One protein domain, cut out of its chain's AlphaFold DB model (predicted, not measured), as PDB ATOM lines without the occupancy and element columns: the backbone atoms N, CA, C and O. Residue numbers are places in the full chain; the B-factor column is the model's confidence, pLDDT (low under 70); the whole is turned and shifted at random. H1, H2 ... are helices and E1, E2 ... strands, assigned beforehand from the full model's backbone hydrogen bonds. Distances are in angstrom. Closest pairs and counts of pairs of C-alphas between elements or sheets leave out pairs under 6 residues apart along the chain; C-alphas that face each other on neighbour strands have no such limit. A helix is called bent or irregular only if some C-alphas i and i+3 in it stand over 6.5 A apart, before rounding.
ATOM      1  N   ARG A   3      22.640 109.398 136.379       80.44
ATOM      2  CA  ARG A   3      23.128 109.117 137.748       80.44
ATOM      3  C   ARG A   3      22.249 109.684 138.880       80.44
ATOM      4  O   ARG A   3      22.348 109.236 140.014       80.44
ATOM      5  N   LEU A   4      21.406 110.686 138.597       82.06
ATOM      6  CA  LEU A   4      20.455 111.221 139.582       82.06
ATOM      7  C   LEU A   4      19.423 110.162 139.996       82.06
ATOM      8  O   LEU A   4      18.981 110.161 141.139       82.06
ATOM      9  N   PHE A   5      19.059 109.266 139.077       84.69
ATOM     10  CA  PHE A   5      17.999 108.281 139.277       84.69
ATOM     11  C   PHE A   5      18.500 106.953 139.862       84.69
ATOM     12  O   PHE A   5      17.692 106.111 140.237       84.69
ATOM     13  N   ASP A   6      19.815 106.773 140.036       84.81
ATOM     14  CA  ASP A   6      20.383 105.537 140.595       84.81
ATOM     15  C   ASP A   6      19.885 105.256 142.023       84.81
ATOM     16  O   ASP A   6      19.734 104.098 142.414       84.81
ATOM     17  N   GLY A   7      19.618 106.303 142.804       86.75
ATOM     18  CA  GLY A   7      19.076 106.208 144.163       86.75
ATOM     19  C   GLY A   7      17.612 106.628 144.283       86.75
ATOM     20  O   GLY A   7      17.134 106.783 145.402       86.75
ATOM     21  N   PHE A   8      16.925 106.871 143.165       89.69
ATOM     22  CA  PHE A   8      15.545 107.343 143.177       89.69
ATOM     23  C   PHE A   8      14.583 106.156 143.129       89.69
ATOM     24  O   PHE A   8      14.716 105.298 142.265       89.69
ATOM     25  N   TYR A   9      13.632 106.134 144.059       93.62
ATOM     26  CA  TYR A   9      12.539 105.169 144.140       93.62
ATOM     27  C   TYR A   9      11.266 105.953 144.452       93.62
ATOM     28  O   TYR A   9      11.327 106.961 145.164       93.62
ATOM     29  N   PHE A  10      10.123 105.505 143.947       93.00
ATOM     30  CA  PHE A  10       8.840 106.152 144.206       93.00
ATOM     31  C   PHE A  10       7.719 105.121 144.312       93.00
ATOM     32  O   PHE A  10       7.766 104.080 143.660       93.00
ATOM     33  N   GLY A  11       6.744 105.404 145.174       92.88
ATOM     34  CA  GLY A  11       5.578 104.547 145.357       92.88
ATOM     35  C   GLY A  11       4.590 104.699 144.204       92.88
ATOM     36  O   GLY A  11       4.363 105.821 143.749       92.88
ATOM     37  N   CYS A  12       3.999 103.588 143.777       94.31
ATOM     38  CA  CYS A  12       2.868 103.559 142.853       94.31
ATOM     39  C   CYS A  12       1.759 102.682 143.416       94.31
ATOM     40  O   CYS A  12       2.042 101.606 143.946       94.31
ATOM     41  N   GLU A  13       0.524 103.142 143.267       92.19
ATOM     42  CA  GLU A  13      -0.674 102.379 143.604       92.19
ATOM     43  C   GLU A  13      -0.747 101.081 142.790       92.19
ATOM     44  O   GLU A  13      -0.137 100.948 141.726       92.19
ATOM     45  N   ALA A  14      -1.444 100.091 143.346       90.94
ATOM     46  CA  ALA A  14      -1.481  98.738 142.805       90.94
ATOM     47  C   ALA A  14      -2.043  98.689 141.377       90.94
ATOM     48  O   ALA A  14      -1.461  98.044 140.512       90.94
ATOM     49  N   ASP A  15      -3.139  99.391 141.130       89.50
ATOM     50  CA  ASP A  15      -3.921  99.366 139.897       89.50
ATOM     51  C   ASP A  15      -3.518 100.453 138.886       89.50
ATOM     52  O   ASP A  15      -4.179 100.609 137.859       89.50
ATOM     53  N   ASP A  16      -2.423 101.189 139.117       92.38
ATOM     54  CA  ASP A  16      -1.997 102.267 138.222       92.38
ATOM     55  C   ASP A  16      -1.312 101.722 136.943       92.38
ATOM     56  O   ASP A  16      -0.150 101.290 136.979       92.38
ATOM     57  N   PRO A  17      -1.948 101.806 135.754       92.06
ATOM     58  CA  PRO A  17      -1.335 101.351 134.507       92.06
ATOM     59  C   PRO A  17      -0.132 102.207 134.087       92.06
ATOM     60  O   PRO A  17       0.673 101.784 133.246       92.06
ATOM     61  N   LEU A  18       0.034 103.409 134.651       93.25
ATOM     62  CA  LEU A  18       1.173 104.278 134.368       93.25
ATOM     63  C   LEU A  18       2.482 103.747 134.958       93.25
ATOM     64  O   LEU A  18       3.546 104.200 134.533       93.25
ATOM     65  N   VAL A  19       2.457 102.721 135.817       95.31
ATOM     66  CA  VAL A  19       3.672 102.006 136.246       95.31
ATOM     67  C   VAL A  19       4.491 101.517 135.043       95.31
ATOM     68  O   VAL A  19       5.723 101.560 135.073       95.31
ATOM     69  N   ALA A  20       3.847 101.138 133.932       94.94
ATOM     70  CA  ALA A  20       4.541 100.737 132.705       94.94
ATOM     71  C   ALA A  20       5.477 101.832 132.155       94.94
ATOM     72  O   ALA A  20       6.573 101.531 131.669       94.94
ATOM     73  N   TRP A  21       5.116 103.113 132.301       95.06
ATOM     74  CA  TRP A  21       5.961 104.235 131.876       95.06
ATOM     75  C   TRP A  21       7.277 104.315 132.652       95.06
ATOM     76  O   TRP A  21       8.282 104.783 132.114       95.06
ATOM     77  N   ALA A  22       7.322 103.822 133.892       93.75
ATOM     78  CA  ALA A  22       8.560 103.774 134.663       93.75
ATOM     79  C   ALA A  22       9.620 102.863 134.015       93.75
ATOM     80  O   ALA A  22      10.817 103.046 134.257       93.75
ATOM     81  N   TYR A  23       9.190 101.921 133.169       93.81
ATOM     82  CA  TYR A  23      10.054 101.008 132.429       93.81
ATOM     83  C   TYR A  23      10.207 101.376 130.945       93.81
ATOM     84  O   TYR A  23      11.298 101.204 130.406       93.81
ATOM     85  N   ASP A  24       9.158 101.906 130.304       93.62
ATOM     86  CA  ASP A  24       9.107 102.196 128.861       93.62
ATOM     87  C   ASP A  24       8.990 103.701 128.557       93.62
ATOM     88  O   ASP A  24       8.123 104.153 127.809       93.62
ATOM     89  N   ASN A  25       9.878 104.510 129.139       91.31
ATOM     90  CA  ASN A  25       9.934 105.954 128.887       91.31
ATOM     91  C   ASN A  25      10.983 106.336 127.816       91.31
ATOM     92  O   ASN A  25      11.956 105.610 127.598       91.31
ATOM     93  N   PRO A  26      10.867 107.535 127.204       91.06
ATOM     94  CA  PRO A  26      11.804 108.013 126.179       91.06
ATOM     95  C   PRO A  26      13.261 108.180 126.630       91.06
ATOM     96  O   PRO A  26      14.135 108.357 125.783       91.06
ATOM     97  N   LEU A  27      13.544 108.173 127.938       88.50
ATOM     98  CA  LEU A  27      14.908 108.300 128.454       88.50
ATOM     99  C   LEU A  27      15.654 106.957 128.456       88.50
ATOM    100  O   LEU A  27      16.868 106.955 128.653       88.50
ATOM    101  N   GLY A  28      14.956 105.833 128.246       89.69
ATOM    102  CA  GLY A  28      15.558 104.499 128.219       89.69
ATOM    103  C   GLY A  28      16.164 104.064 129.558       89.69
ATOM    104  O   GLY A  28      17.064 103.228 129.576       89.69
ATOM    105  N   ILE A  29      15.707 104.651 130.669       89.44
ATOM    106  CA  ILE A  29      16.128 104.304 132.033       89.44
ATOM    107  C   ILE A  29      14.947 103.739 132.819       89.44
ATOM    108  O   ILE A  29      13.807 104.148 132.607       89.44
ATOM    109  N   THR A  30      15.215 102.846 133.767       89.69
ATOM    110  CA  THR A  30      14.200 102.367 134.711       89.69
ATOM    111  C   THR A  30      14.113 103.310 135.904       89.69
ATOM    112  O   THR A  30      15.121 103.553 136.566       89.69
ATOM    113  N   LEU A  31      12.916 103.826 136.195       92.12
ATOM    114  CA  LEU A  31      12.693 104.786 137.284       92.12
ATOM    115  C   LEU A  31      12.414 104.130 138.657       92.12
ATOM    116  O   LEU A  31      12.143 104.842 139.613       92.12
ATOM    117  N   LYS A  32      12.539 102.801 138.777       94.00
ATOM    118  CA  LYS A  32      12.410 102.014 140.027       94.00
ATOM    119  C   LYS A  32      11.110 102.296 140.804       94.00
ATOM    120  O   LYS A  32      11.161 102.806 141.932       94.00
ATOM    121  N   PRO A  33       9.945 102.002 140.201       95.69
ATOM    122  CA  PRO A  33       8.682 102.081 140.919       95.69
ATOM    123  C   PRO A  33       8.650 101.010 142.019       95.69
ATOM    124  O   PRO A  33       9.230  99.934 141.873       95.69
ATOM    125  N   VAL A  34       7.951 101.296 143.110       96.56
ATOM    126  CA  VAL A  34       7.746 100.385 144.240       96.56
ATOM    127  C   VAL A  34       6.257 100.290 144.527       96.56
ATOM    128  O   VAL A  34       5.585 101.317 144.598       96.56
ATOM    129  N   LEU A  35       5.743  99.073 144.717       95.69
ATOM    130  CA  LEU A  35       4.338  98.874 145.068       95.69
ATOM    131  C   LEU A  35       3.997  99.592 146.382       95.69
ATOM    132  O   LEU A  35       4.506  99.253 147.451       95.69
ATOM    133  N   GLY A  36       3.100 100.567 146.287       92.88
ATOM    134  CA  GLY A  36       2.411 101.207 147.394       92.88
ATOM    135  C   GLY A  36       0.981 100.688 147.445       92.88
ATOM    136  O   GLY A  36       0.228 100.824 146.494       92.88
ATOM    137  N   SER A  37       0.597 100.067 148.556       89.88
ATOM    138  CA  SER A  37      -0.712  99.411 148.658       89.88
ATOM    139  C   SER A  37      -1.895 100.365 148.841       89.88
ATOM    140  O   SER A  37      -3.029  99.930 148.717       89.88
ATOM    141  N   ASP A  38      -1.613 101.580 149.317       86.19
ATOM    142  CA  ASP A  38      -2.569 102.589 149.800       86.19
ATOM    143  C   ASP A  38      -3.740 102.061 150.666       86.19
ATOM    144  O   ASP A  38      -4.836 102.613 150.721       86.19
ATOM    145  N   ILE A  39      -3.509 100.959 151.392       86.31
ATOM    146  CA  ILE A  39      -4.519 100.321 152.242       86.31
ATOM    147  C   ILE A  39      -4.984 101.300 153.314       86.31
ATOM    148  O   ILE A  39      -4.192 101.786 154.125       86.31
ATOM    149  N   GLY A  40      -6.299 101.508 153.367       80.81
ATOM    150  CA  GLY A  40      -6.918 102.468 154.275       80.81
ATOM    151  C   GLY A  40      -7.100 103.864 153.673       80.81
ATOM    152  O   GLY A  40      -7.586 104.745 154.384       80.81
ATOM    153  N   HIS A  41      -6.754 104.063 152.395       81.00
ATOM    154  CA  HIS A  41      -7.186 105.207 151.595       81.00
ATOM    155  C   HIS A  41      -8.640 105.065 151.107       81.00
ATOM    156  O   HIS A  41      -9.336 104.103 151.440       81.00
ATOM    157  N   TRP A  42      -9.136 106.069 150.375       76.56
ATOM    158  CA  TRP A  42     -10.539 106.194 149.968       76.56
ATOM    159  C   TRP A  42     -11.022 105.093 149.012       76.56
ATOM    160  O   TRP A  42     -12.203 104.747 149.048       76.56
ATOM    161  N   ASP A  43     -10.146 104.566 148.164       79.44
ATOM    162  CA  ASP A  43     -10.437 103.613 147.087       79.44
ATOM    163  C   ASP A  43     -10.020 102.170 147.416       79.44
ATOM    164  O   ASP A  43     -10.705 101.227 147.013       79.44
ATOM    165  N   VAL A  44      -9.005 101.965 148.259       85.62
ATOM    166  CA  VAL A  44      -8.599 100.628 148.733       85.62
ATOM    167  C   VAL A  44      -9.385 100.213 149.983       85.62
ATOM    168  O   VAL A  44      -8.891 100.204 151.116       85.62
ATOM    169  N   THR A  45     -10.648  99.835 149.773       85.12
ATOM    170  CA  THR A  45     -11.562  99.414 150.857       85.12
ATOM    171  C   THR A  45     -11.401  97.949 151.291       85.12
ATOM    172  O   THR A  45     -11.807  97.594 152.399       85.12
ATOM    173  N   ASP A  46     -10.780  97.101 150.460       89.06
ATOM    174  CA  ASP A  46     -10.517  95.686 150.752       89.06
ATOM    175  C   ASP A  46      -9.041  95.325 150.524       89.06
ATOM    176  O   ASP A  46      -8.579  95.133 149.399       89.06
ATOM    177  N   MET A  47      -8.297  95.160 151.621       89.75
ATOM    178  CA  MET A  47      -6.867  94.824 151.583       89.75
ATOM    179  C   MET A  47      -6.556  93.486 150.902       89.75
ATOM    180  O   MET A  47      -5.410  93.245 150.531       89.75
ATOM    181  N   ARG A  48      -7.547  92.597 150.749       91.69
ATOM    182  CA  ARG A  48      -7.336  91.291 150.113       91.69
ATOM    183  C   ARG A  48      -7.061  91.424 148.623       91.69
ATOM    184  O   ARG A  48      -6.500  90.495 148.061       91.69
ATOM    185  N   HIS A  49      -7.456  92.531 147.996       91.12
ATOM    186  CA  HIS A  49      -7.376  92.686 146.546       91.12
ATOM    187  C   HIS A  49      -6.084  93.352 146.078       91.12
ATOM    188  O   HIS A  49      -5.668  93.081 144.966       91.12
ATOM    189  N   VAL A  50      -5.376  94.111 146.919       93.19
ATOM    190  CA  VAL A  50      -4.197  94.910 146.514       93.19
ATOM    191  C   VAL A  50      -3.203  94.151 145.632       93.19
ATOM    192  O   VAL A  50      -2.781  94.647 144.595       93.19
ATOM    193  N   VAL A  51      -2.816  92.938 146.029       93.62
ATOM    194  CA  VAL A  51      -1.840  92.152 145.257       93.62
ATOM    195  C   VAL A  51      -2.459  91.580 143.978       93.62
ATOM    196  O   VAL A  51      -1.751  91.435 142.985       93.62
ATOM    197  N   HIS A  52      -3.756  91.268 143.992       93.88
ATOM    198  CA  HIS A  52      -4.483  90.826 142.803       93.88
ATOM    199  C   HIS A  52      -4.567  91.956 141.774       93.88
ATOM    200  O   HIS A  52      -4.118  91.751 140.653       93.88
ATOM    201  N   GLU A  53      -5.013  93.145 142.187       94.06
ATOM    202  CA  GLU A  53      -5.086  94.346 141.340       94.06
ATOM    203  C   GLU A  53      -3.704  94.690 140.756       94.06
ATOM    204  O   GLU A  53      -3.556  94.890 139.555       94.06
ATOM    205  N   ALA A  54      -2.643  94.637 141.574       96.06
ATOM    206  CA  ALA A  54      -1.281  94.846 141.081       96.06
ATOM    207  C   ALA A  54      -0.870  93.823 140.013       96.06
ATOM    208  O   ALA A  54      -0.168  94.160 139.055       96.06
ATOM    209  N   TYR A  55      -1.277  92.562 140.172       97.44
ATOM    210  CA  TYR A  55      -0.951  91.508 139.218       97.44
ATOM    211  C   TYR A  55      -1.710  91.658 137.892       97.44
ATOM    212  O   TYR A  55      -1.205  91.208 136.861       97.44
ATOM    213  N   GLU A  56      -2.841  92.369 137.868       96.94
ATOM    214  CA  GLU A  56      -3.553  92.678 136.623       96.94
ATOM    215  C   GLU A  56      -2.684  93.479 135.641       96.94
ATOM    216  O   GLU A  56      -2.835  93.344 134.428       96.94
ATOM    217  N   LEU A  57      -1.690  94.242 136.118       96.94
ATOM    218  CA  LEU A  57      -0.695  94.881 135.247       96.94
ATOM    219  C   LEU A  57       0.057  93.860 134.379       96.94
ATOM    220  O   LEU A  57       0.435  94.164 133.246       96.94
ATOM    221  N   VAL A  58       0.275  92.645 134.882       98.06
ATOM    222  CA  VAL A  58       0.860  91.544 134.106       98.06
ATOM    223  C   VAL A  58      -0.186  90.925 133.186       98.06
ATOM    224  O   VAL A  58       0.090  90.711 132.006       98.06
ATOM    225  N   GLU A  59      -1.388  90.657 133.697       97.75
ATOM    226  CA  GLU A  59      -2.466  90.008 132.936       97.75
ATOM    227  C   GLU A  59      -2.922  90.847 131.734       97.75
ATOM    228  O   GLU A  59      -3.164  90.313 130.649       97.75
ATOM    229  N   HIS A  60      -2.952  92.169 131.892       97.31
ATOM    230  CA  HIS A  60      -3.271  93.137 130.844       97.31
ATOM    231  C   HIS A  60      -2.071  93.491 129.949       97.31
ATOM    232  O   HIS A  60      -2.216  94.236 128.979       97.31
ATOM    233  N   GLY A  61      -0.884  92.940 130.228       96.31
ATOM    234  CA  GLY A  61       0.314  93.123 129.407       96.31
ATOM    235  C   GLY A  61       1.009  94.479 129.571       96.31
ATOM    236  O   GLY A  61       1.828  94.844 128.728       96.31
ATOM    237  N   HIS A  62       0.713  95.223 130.639       96.69
ATOM    238  CA  HIS A  62       1.422  96.456 130.992       96.69
ATOM    239  C   HIS A  62       2.830  96.169 131.530       96.69
ATOM    240  O   HIS A  62       3.769  96.910 131.236       96.69
ATOM    241  N   LEU A  63       2.999  95.075 132.276       97.19
ATOM    242  CA  LEU A  63       4.280  94.617 132.805       97.19
ATOM    243  C   LEU A  63       4.585  93.179 132.386       97.19
ATOM    244  O   LEU A  63       3.707  92.337 132.222       97.19
ATOM    245  N   THR A  64       5.876  92.872 132.271       97.75
ATOM    246  CA  THR A  64       6.350  91.485 132.255       97.75
ATOM    247  C   THR A  64       6.415  90.949 133.685       97.75
ATOM    248  O   THR A  64       6.547  91.722 134.635       97.75
ATOM    249  N   ALA A  65       6.423  89.624 133.854       97.88
ATOM    250  CA  ALA A  65       6.593  89.005 135.172       97.88
ATOM    251  C   ALA A  65       7.900  89.436 135.875       97.88
ATOM    252  O   ALA A  65       7.920  89.620 137.089       97.88
ATOM    253  N   ASP A  66       8.984  89.654 135.121       97.62
ATOM    254  CA  ASP A  66      10.249  90.157 135.675       97.62
ATOM    255  C   ASP A  66      10.141  91.603 136.171       97.62
ATOM    256  O   ASP A  66      10.661  91.925 137.239       97.62
ATOM    257  N   ARG A  67       9.449  92.478 135.426       96.81
ATOM    258  CA  ARG A  67       9.203  93.862 135.861       96.81
ATOM    259  C   ARG A  67       8.279  93.899 137.071       96.81
ATOM    260  O   ARG A  67       8.531  94.669 137.987       96.81
ATOM    261  N   PHE A  68       7.277  93.027 137.111       97.44
ATOM    262  CA  PHE A  68       6.417  92.879 138.279       97.44
ATOM    263  C   PHE A  68       7.213  92.439 139.513       97.44
ATOM    264  O   PHE A  68       7.117  93.079 140.554       97.44
ATOM    265  N   ARG A  69       8.095  91.435 139.388       97.19
ATOM    266  CA  ARG A  69       9.003  91.038 140.480       97.19
ATOM    267  C   ARG A  69       9.878  92.203 140.949       97.19
ATOM    268  O   ARG A  69      10.049  92.380 142.155       97.19
ATOM    269  N   ALA A  70      10.408  93.004 140.022       96.62
ATOM    270  CA  ALA A  70      11.185  94.186 140.376       96.62
ATOM    271  C   ALA A  70      10.350  95.201 141.174       96.62
ATOM    272  O   ALA A  70      10.758  95.595 142.264       96.62
ATOM    273  N   PHE A  71       9.160  95.531 140.674       96.75
ATOM    274  CA  PHE A  71       8.204  96.464 141.272       96.75
ATOM    275  C   PHE A  71       7.743  96.057 142.683       96.75
ATOM    276  O   PHE A  71       7.675  96.891 143.588       96.75
ATOM    277  N   THR A  72       7.436  94.773 142.894       96.31
ATOM    278  CA  THR A  72       6.846  94.292 144.155       96.31
ATOM    279  C   THR A  72       7.861  93.760 145.161       96.31
ATOM    280  O   THR A  72       7.522  93.609 146.332       96.31
ATOM    281  N   CYS A  73       9.079  93.410 144.730       96.00
ATOM    282  CA  CYS A  73      10.054  92.712 145.573       96.00
ATOM    283  C   CYS A  73      11.470  93.283 145.446       96.00
ATOM    284  O   CYS A  73      12.011  93.794 146.430       96.00
ATOM    285  N   ASP A  74      12.074  93.236 144.256       96.69
ATOM    286  CA  ASP A  74      13.517  93.476 144.138       96.69
ATOM    287  C   ASP A  74      13.896  94.942 144.421       96.69
ATOM    288  O   ASP A  74      14.867  95.209 145.134       96.69
ATOM    289  N   ASP A  75      13.137  95.907 143.897       95.50
ATOM    290  CA  ASP A  75      13.382  97.333 144.134       95.50
ATOM    291  C   ASP A  75      13.058  97.766 145.576       95.50
ATOM    292  O   ASP A  75      13.894  98.461 146.163       95.50
ATOM    293  N   PRO A  76      11.961  97.309 146.219       95.44
ATOM    294  CA  PRO A  76      11.757  97.482 147.661       95.44
ATOM    295  C   PRO A  76      12.913  96.939 148.513       95.44
ATOM    296  O   PRO A  76      13.364  97.600 149.456       95.44
ATOM    297  N   ILE A  77      13.440  95.758 148.168       96.69
ATOM    298  CA  ILE A  77      14.591  95.179 148.868       96.69
ATOM    299  C   ILE A  77      15.826  96.060 148.693       96.69
ATOM    300  O   ILE A  77      16.513  96.352 149.670       96.69
ATOM    301  N   ARG A  78      16.110  96.528 147.474       95.06
ATOM    302  CA  ARG A  78      17.249  97.422 147.217       95.06
ATOM    303  C   ARG A  78      17.102  98.768 147.917       95.06
ATOM    304  O   ARG A  78      18.099  99.276 148.432       95.06
ATOM    305  N   LEU A  79      15.896  99.333 147.948       94.38
ATOM    306  CA  LEU A  79      15.591 100.600 148.611       94.38
ATOM    307  C   LEU A  79      15.946 100.540 150.101       94.38
ATOM    308  O   LEU A  79      16.680 101.396 150.593       94.38
ATOM    309  N   HIS A  80      15.461  99.521 150.811       94.44
ATOM    310  CA  HIS A  80      15.673  99.407 152.255       94.44
ATOM    311  C   HIS A  80      17.011  98.752 152.628       94.44
ATOM    312  O   HIS A  80      17.632  99.125 153.624       94.44
ATOM    313  N   GLY A  81      17.476  97.803 151.817       95.25
ATOM    314  CA  GLY A  81      18.630  96.954 152.103       95.25
ATOM    315  C   GLY A  81      19.989  97.531 151.707       95.25
ATOM    316  O   GLY A  81      20.991  97.170 152.316       95.25
ATOM    317  N   ARG A  82      20.079  98.462 150.740       90.44
ATOM    318  CA  ARG A  82      21.390  99.020 150.321       90.44
ATOM    319  C   ARG A  82      22.141  99.714 151.455       90.44
ATOM    320  O   ARG A  82      23.359  99.602 151.537       90.44
ATOM    321  N   MET A  83      21.430 100.465 152.295       90.31
ATOM    322  CA  MET A  83      22.038 101.194 153.417       90.31
ATOM    323  C   MET A  83      22.185 100.330 154.672       90.31
ATOM    324  O   MET A  83      23.012 100.636 155.528       90.31
ATOM    325  N   ASN A  84      21.387  99.268 154.782       94.38
ATOM    326  CA  ASN A  84      21.420  98.315 155.879       94.38
ATOM    327  C   ASN A  84      21.199  96.895 155.325       94.38
ATOM    328  O   ASN A  84      20.044  96.482 155.196       94.38
ATOM    329  N   PRO A  85      22.271  96.144 155.011       93.69
ATOM    330  CA  PRO A  85      22.151  94.802 154.438       93.69
ATOM    331  C   PRO A  85      21.352  93.822 155.309       93.69
ATOM    332  O   PRO A  85      20.725  92.905 154.786       93.69
ATOM    333  N   ASP A  86      21.300  94.059 156.621       95.94
ATOM    334  CA  ASP A  86      20.572  93.226 157.579       95.94
ATOM    335  C   ASP A  86      19.092  93.628 157.730       95.94
ATOM    336  O   ASP A  86      18.388  93.058 158.562       95.94
ATOM    337  N   PHE A  87      18.583  94.589 156.945       97.38
ATOM    338  CA  PHE A  87      17.207  95.100 157.074       97.38
ATOM    339  C   PHE A  87      16.144  93.988 157.047       97.38
ATOM    340  O   PHE A  87      15.164  94.051 157.784       97.38
ATOM    341  N   PHE A  88      16.352  92.953 156.227       97.25
ATOM    342  CA  PHE A  88      15.433  91.819 156.082       97.25
ATOM    343  C   PHE A  88      15.825  90.593 156.920       97.25
ATOM    344  O   PHE A  88      15.203  89.535 156.778       97.25
ATOM    345  N   ALA A  89      16.836  90.691 157.787       97.44
ATOM    346  CA  ALA A  89      17.280  89.570 158.608       97.44
ATOM    347  C   ALA A  89      16.140  89.033 159.493       97.44
ATOM    348  O   ALA A  89      15.377  89.785 160.096       97.44
ATOM    349  N   GLY A  90      16.011  87.705 159.559       97.88
ATOM    350  CA  GLY A  90      14.956  87.032 160.326       97.88
ATOM    351  C   GLY A  90      13.572  87.020 159.664       97.88
ATOM    352  O   GLY A  90      12.639  86.460 160.237       97.88
ATOM    353  N   THR A  91      13.423  87.590 158.465       97.62
ATOM    354  CA  THR A  91      12.186  87.498 157.676       97.62
ATOM    355  C   THR A  91      12.220  86.302 156.714       97.62
ATOM    356  O   THR A  91      13.301  85.813 156.378       97.62
ATOM    357  N   PRO A  92      11.064  85.843 156.197       97.81
ATOM    358  CA  PRO A  92      11.017  84.785 155.183       97.81
ATOM    359  C   PRO A  92      11.765  85.103 153.880       97.81
ATOM    360  O   PRO A  92      12.104  84.187 153.140       97.81
ATOM    361  N   VAL A  93      12.029  86.383 153.591       96.75
ATOM    362  CA  VAL A  93      12.731  86.824 152.374       96.75
ATOM    363  C   VAL A  93      14.224  87.074 152.601       96.75
ATOM    364  O   VAL A  93      14.902  87.528 151.685       96.75
ATOM    365  N   ALA A  94      14.755  86.782 153.796       97.31
ATOM    366  CA  ALA A  94      16.130  87.120 154.171       97.31
ATOM    367  C   ALA A  94      17.181  86.560 153.195       97.31
ATOM    368  O   ALA A  94      18.077  87.289 152.777       97.31
ATOM    369  N   GLU A  95      17.060  85.287 152.803       97.56
ATOM    370  CA  GLU A  95      17.999  84.643 151.872       97.56
ATOM    371  C   GLU A  95      17.945  85.281 150.479       97.56
ATOM    372  O   GLU A  95      18.982  85.617 149.906       97.56
ATOM    373  N   TYR A  96      16.734  85.516 149.969       97.50
ATOM    374  CA  TYR A  96      16.531  86.170 148.679       97.50
ATOM    375  C   TYR A  96      17.099  87.593 148.675       97.50
ATOM    376  O   TYR A  96      17.823  87.972 147.757       97.50
ATOM    377  N   ALA A  97      16.824  88.362 149.732       97.56
ATOM    378  CA  ALA A  97      17.326  89.719 149.878       97.56
ATOM    379  C   ALA A  97      18.857  89.762 149.948       97.56
ATOM    380  O   ALA A  97      19.472  90.582 149.272       97.56
ATOM    381  N   ALA A  98      19.479  88.862 150.715       96.50
ATOM    382  CA  ALA A  98      20.933  88.781 150.814       96.50
ATOM    383  C   ALA A  98      21.585  88.467 149.456       96.50
ATOM    384  O   ALA A  98      22.561  89.122 149.090       96.50
ATOM    385  N   GLY A  99      21.028  87.519 148.693       96.38
ATOM    386  CA  GLY A  99      21.493  87.220 147.335       96.38
ATOM    387  C   GLY A  99      21.363  88.428 146.407       96.38
ATOM    388  O   GLY A  99      22.334  88.847 145.783       96.38
ATOM    389  N   LEU A 100      20.189  89.062 146.399       96.25
ATOM    390  CA  LEU A 100      19.916  90.223 145.557       96.25
ATOM    391  C   LEU A 100      20.848  91.413 145.847       96.25
ATOM    392  O   LEU A 100      21.255  92.114 144.923       96.25
ATOM    393  N   LEU A 101      21.164  91.661 147.122       95.31
ATOM    394  CA  LEU A 101      22.032  92.762 147.551       95.31
ATOM    395  C   LEU A 101      23.521  92.471 147.314       95.31
ATOM    396  O   LEU A 101      24.301  93.413 147.172       95.31
ATOM    397  N   ALA A 102      23.923  91.198 147.256       93.25
ATOM    398  CA  ALA A 102      25.285  90.806 146.901       93.25
ATOM    399  C   ALA A 102      25.582  91.008 145.403       93.25
ATOM    400  O   ALA A 102      26.725  91.297 145.044       93.25
ATOM    401  N   ASP A 103      24.558  90.910 144.550       80.44
ATOM    402  CA  ASP A 103      24.676  91.037 143.093       80.44
ATOM    403  C   ASP A 103      24.711  92.504 142.586       80.44
ATOM    404  O   ASP A 103      25.022  92.728 141.411       80.44
ATOM    405  N   GLY A 104      24.462  93.514 143.448       60.38
ATOM    406  CA  GLY A 104      24.718  94.946 143.159       60.38
ATOM    407  C   GLY A 104      23.728  95.997 143.678       60.38
ATOM    408  O   GLY A 104      22.501  95.923 143.436       60.38
TER     409      GLY A 104
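This is residues 3 to 104 of the 104 residues of the protein "Amidohydrolase" of Streptomycetaceae bacterium (UniProt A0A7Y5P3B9). The kinked helix H3 packs on a tiny parallel sheet, E1 = E2, in the middle; H2 meets H3's beginning, H4 packs across its later part, and H1 bridges the strands. Of 102 printed residues, under half are in named elements, mostly helix: E1 H1 E2 H2 H3 H4. It is compact, radius of gyration of the C-alphas 14.2 A, spanning 35 by 35 by 22 A.

E1 is residues 10 to 12, from C-alpha 10 at (8.840, 106.152, 144.206); E2 is 33 to 35. H3, 65 to 81, 22.2 A, is irregular: C-alphas 72 and 75 are 7.2 A apart. H1 is 17 to 22, H2 50 to 59, 14.5 A, and H4 94 to 102, ending at C-alpha 102 (25.285, 90.806, 146.901).

N 12 and O 34, 2.9 A, are within hydrogen-bond range across E1 and E2. E1, H1, E2 form a strand-helix-strand unit, parallel neighbours with a helix between, its crossover right-handed. The closest C-alphas of E2 and H3 are Val 34 and Phe 71, 4.9 A. H3 touches H2 with residues 65 to 68 alone, closest C-alphas Ala 65 and Val 58, 6.4 A. H3 touches H4 with 74 to 81 alone, closest C-alphas Ile 77 and Ala 97, 6.2 A, about perpendicular at 85 degrees. Every O i to N i+4 pair is within hydrogen-bond range in H4, 11 of 13 in H3, 4 of 6 in H2, 0 of 2 in H1, where 3 of 3 O i to N i+3 pairs are.

The farthest C-alphas, Pro 26 and Gly 90, are 40.2 A apart. The printed part has no cut; the links E2 to H2 and H3 to H4 are long. Residue 104 is under pLDDT 70.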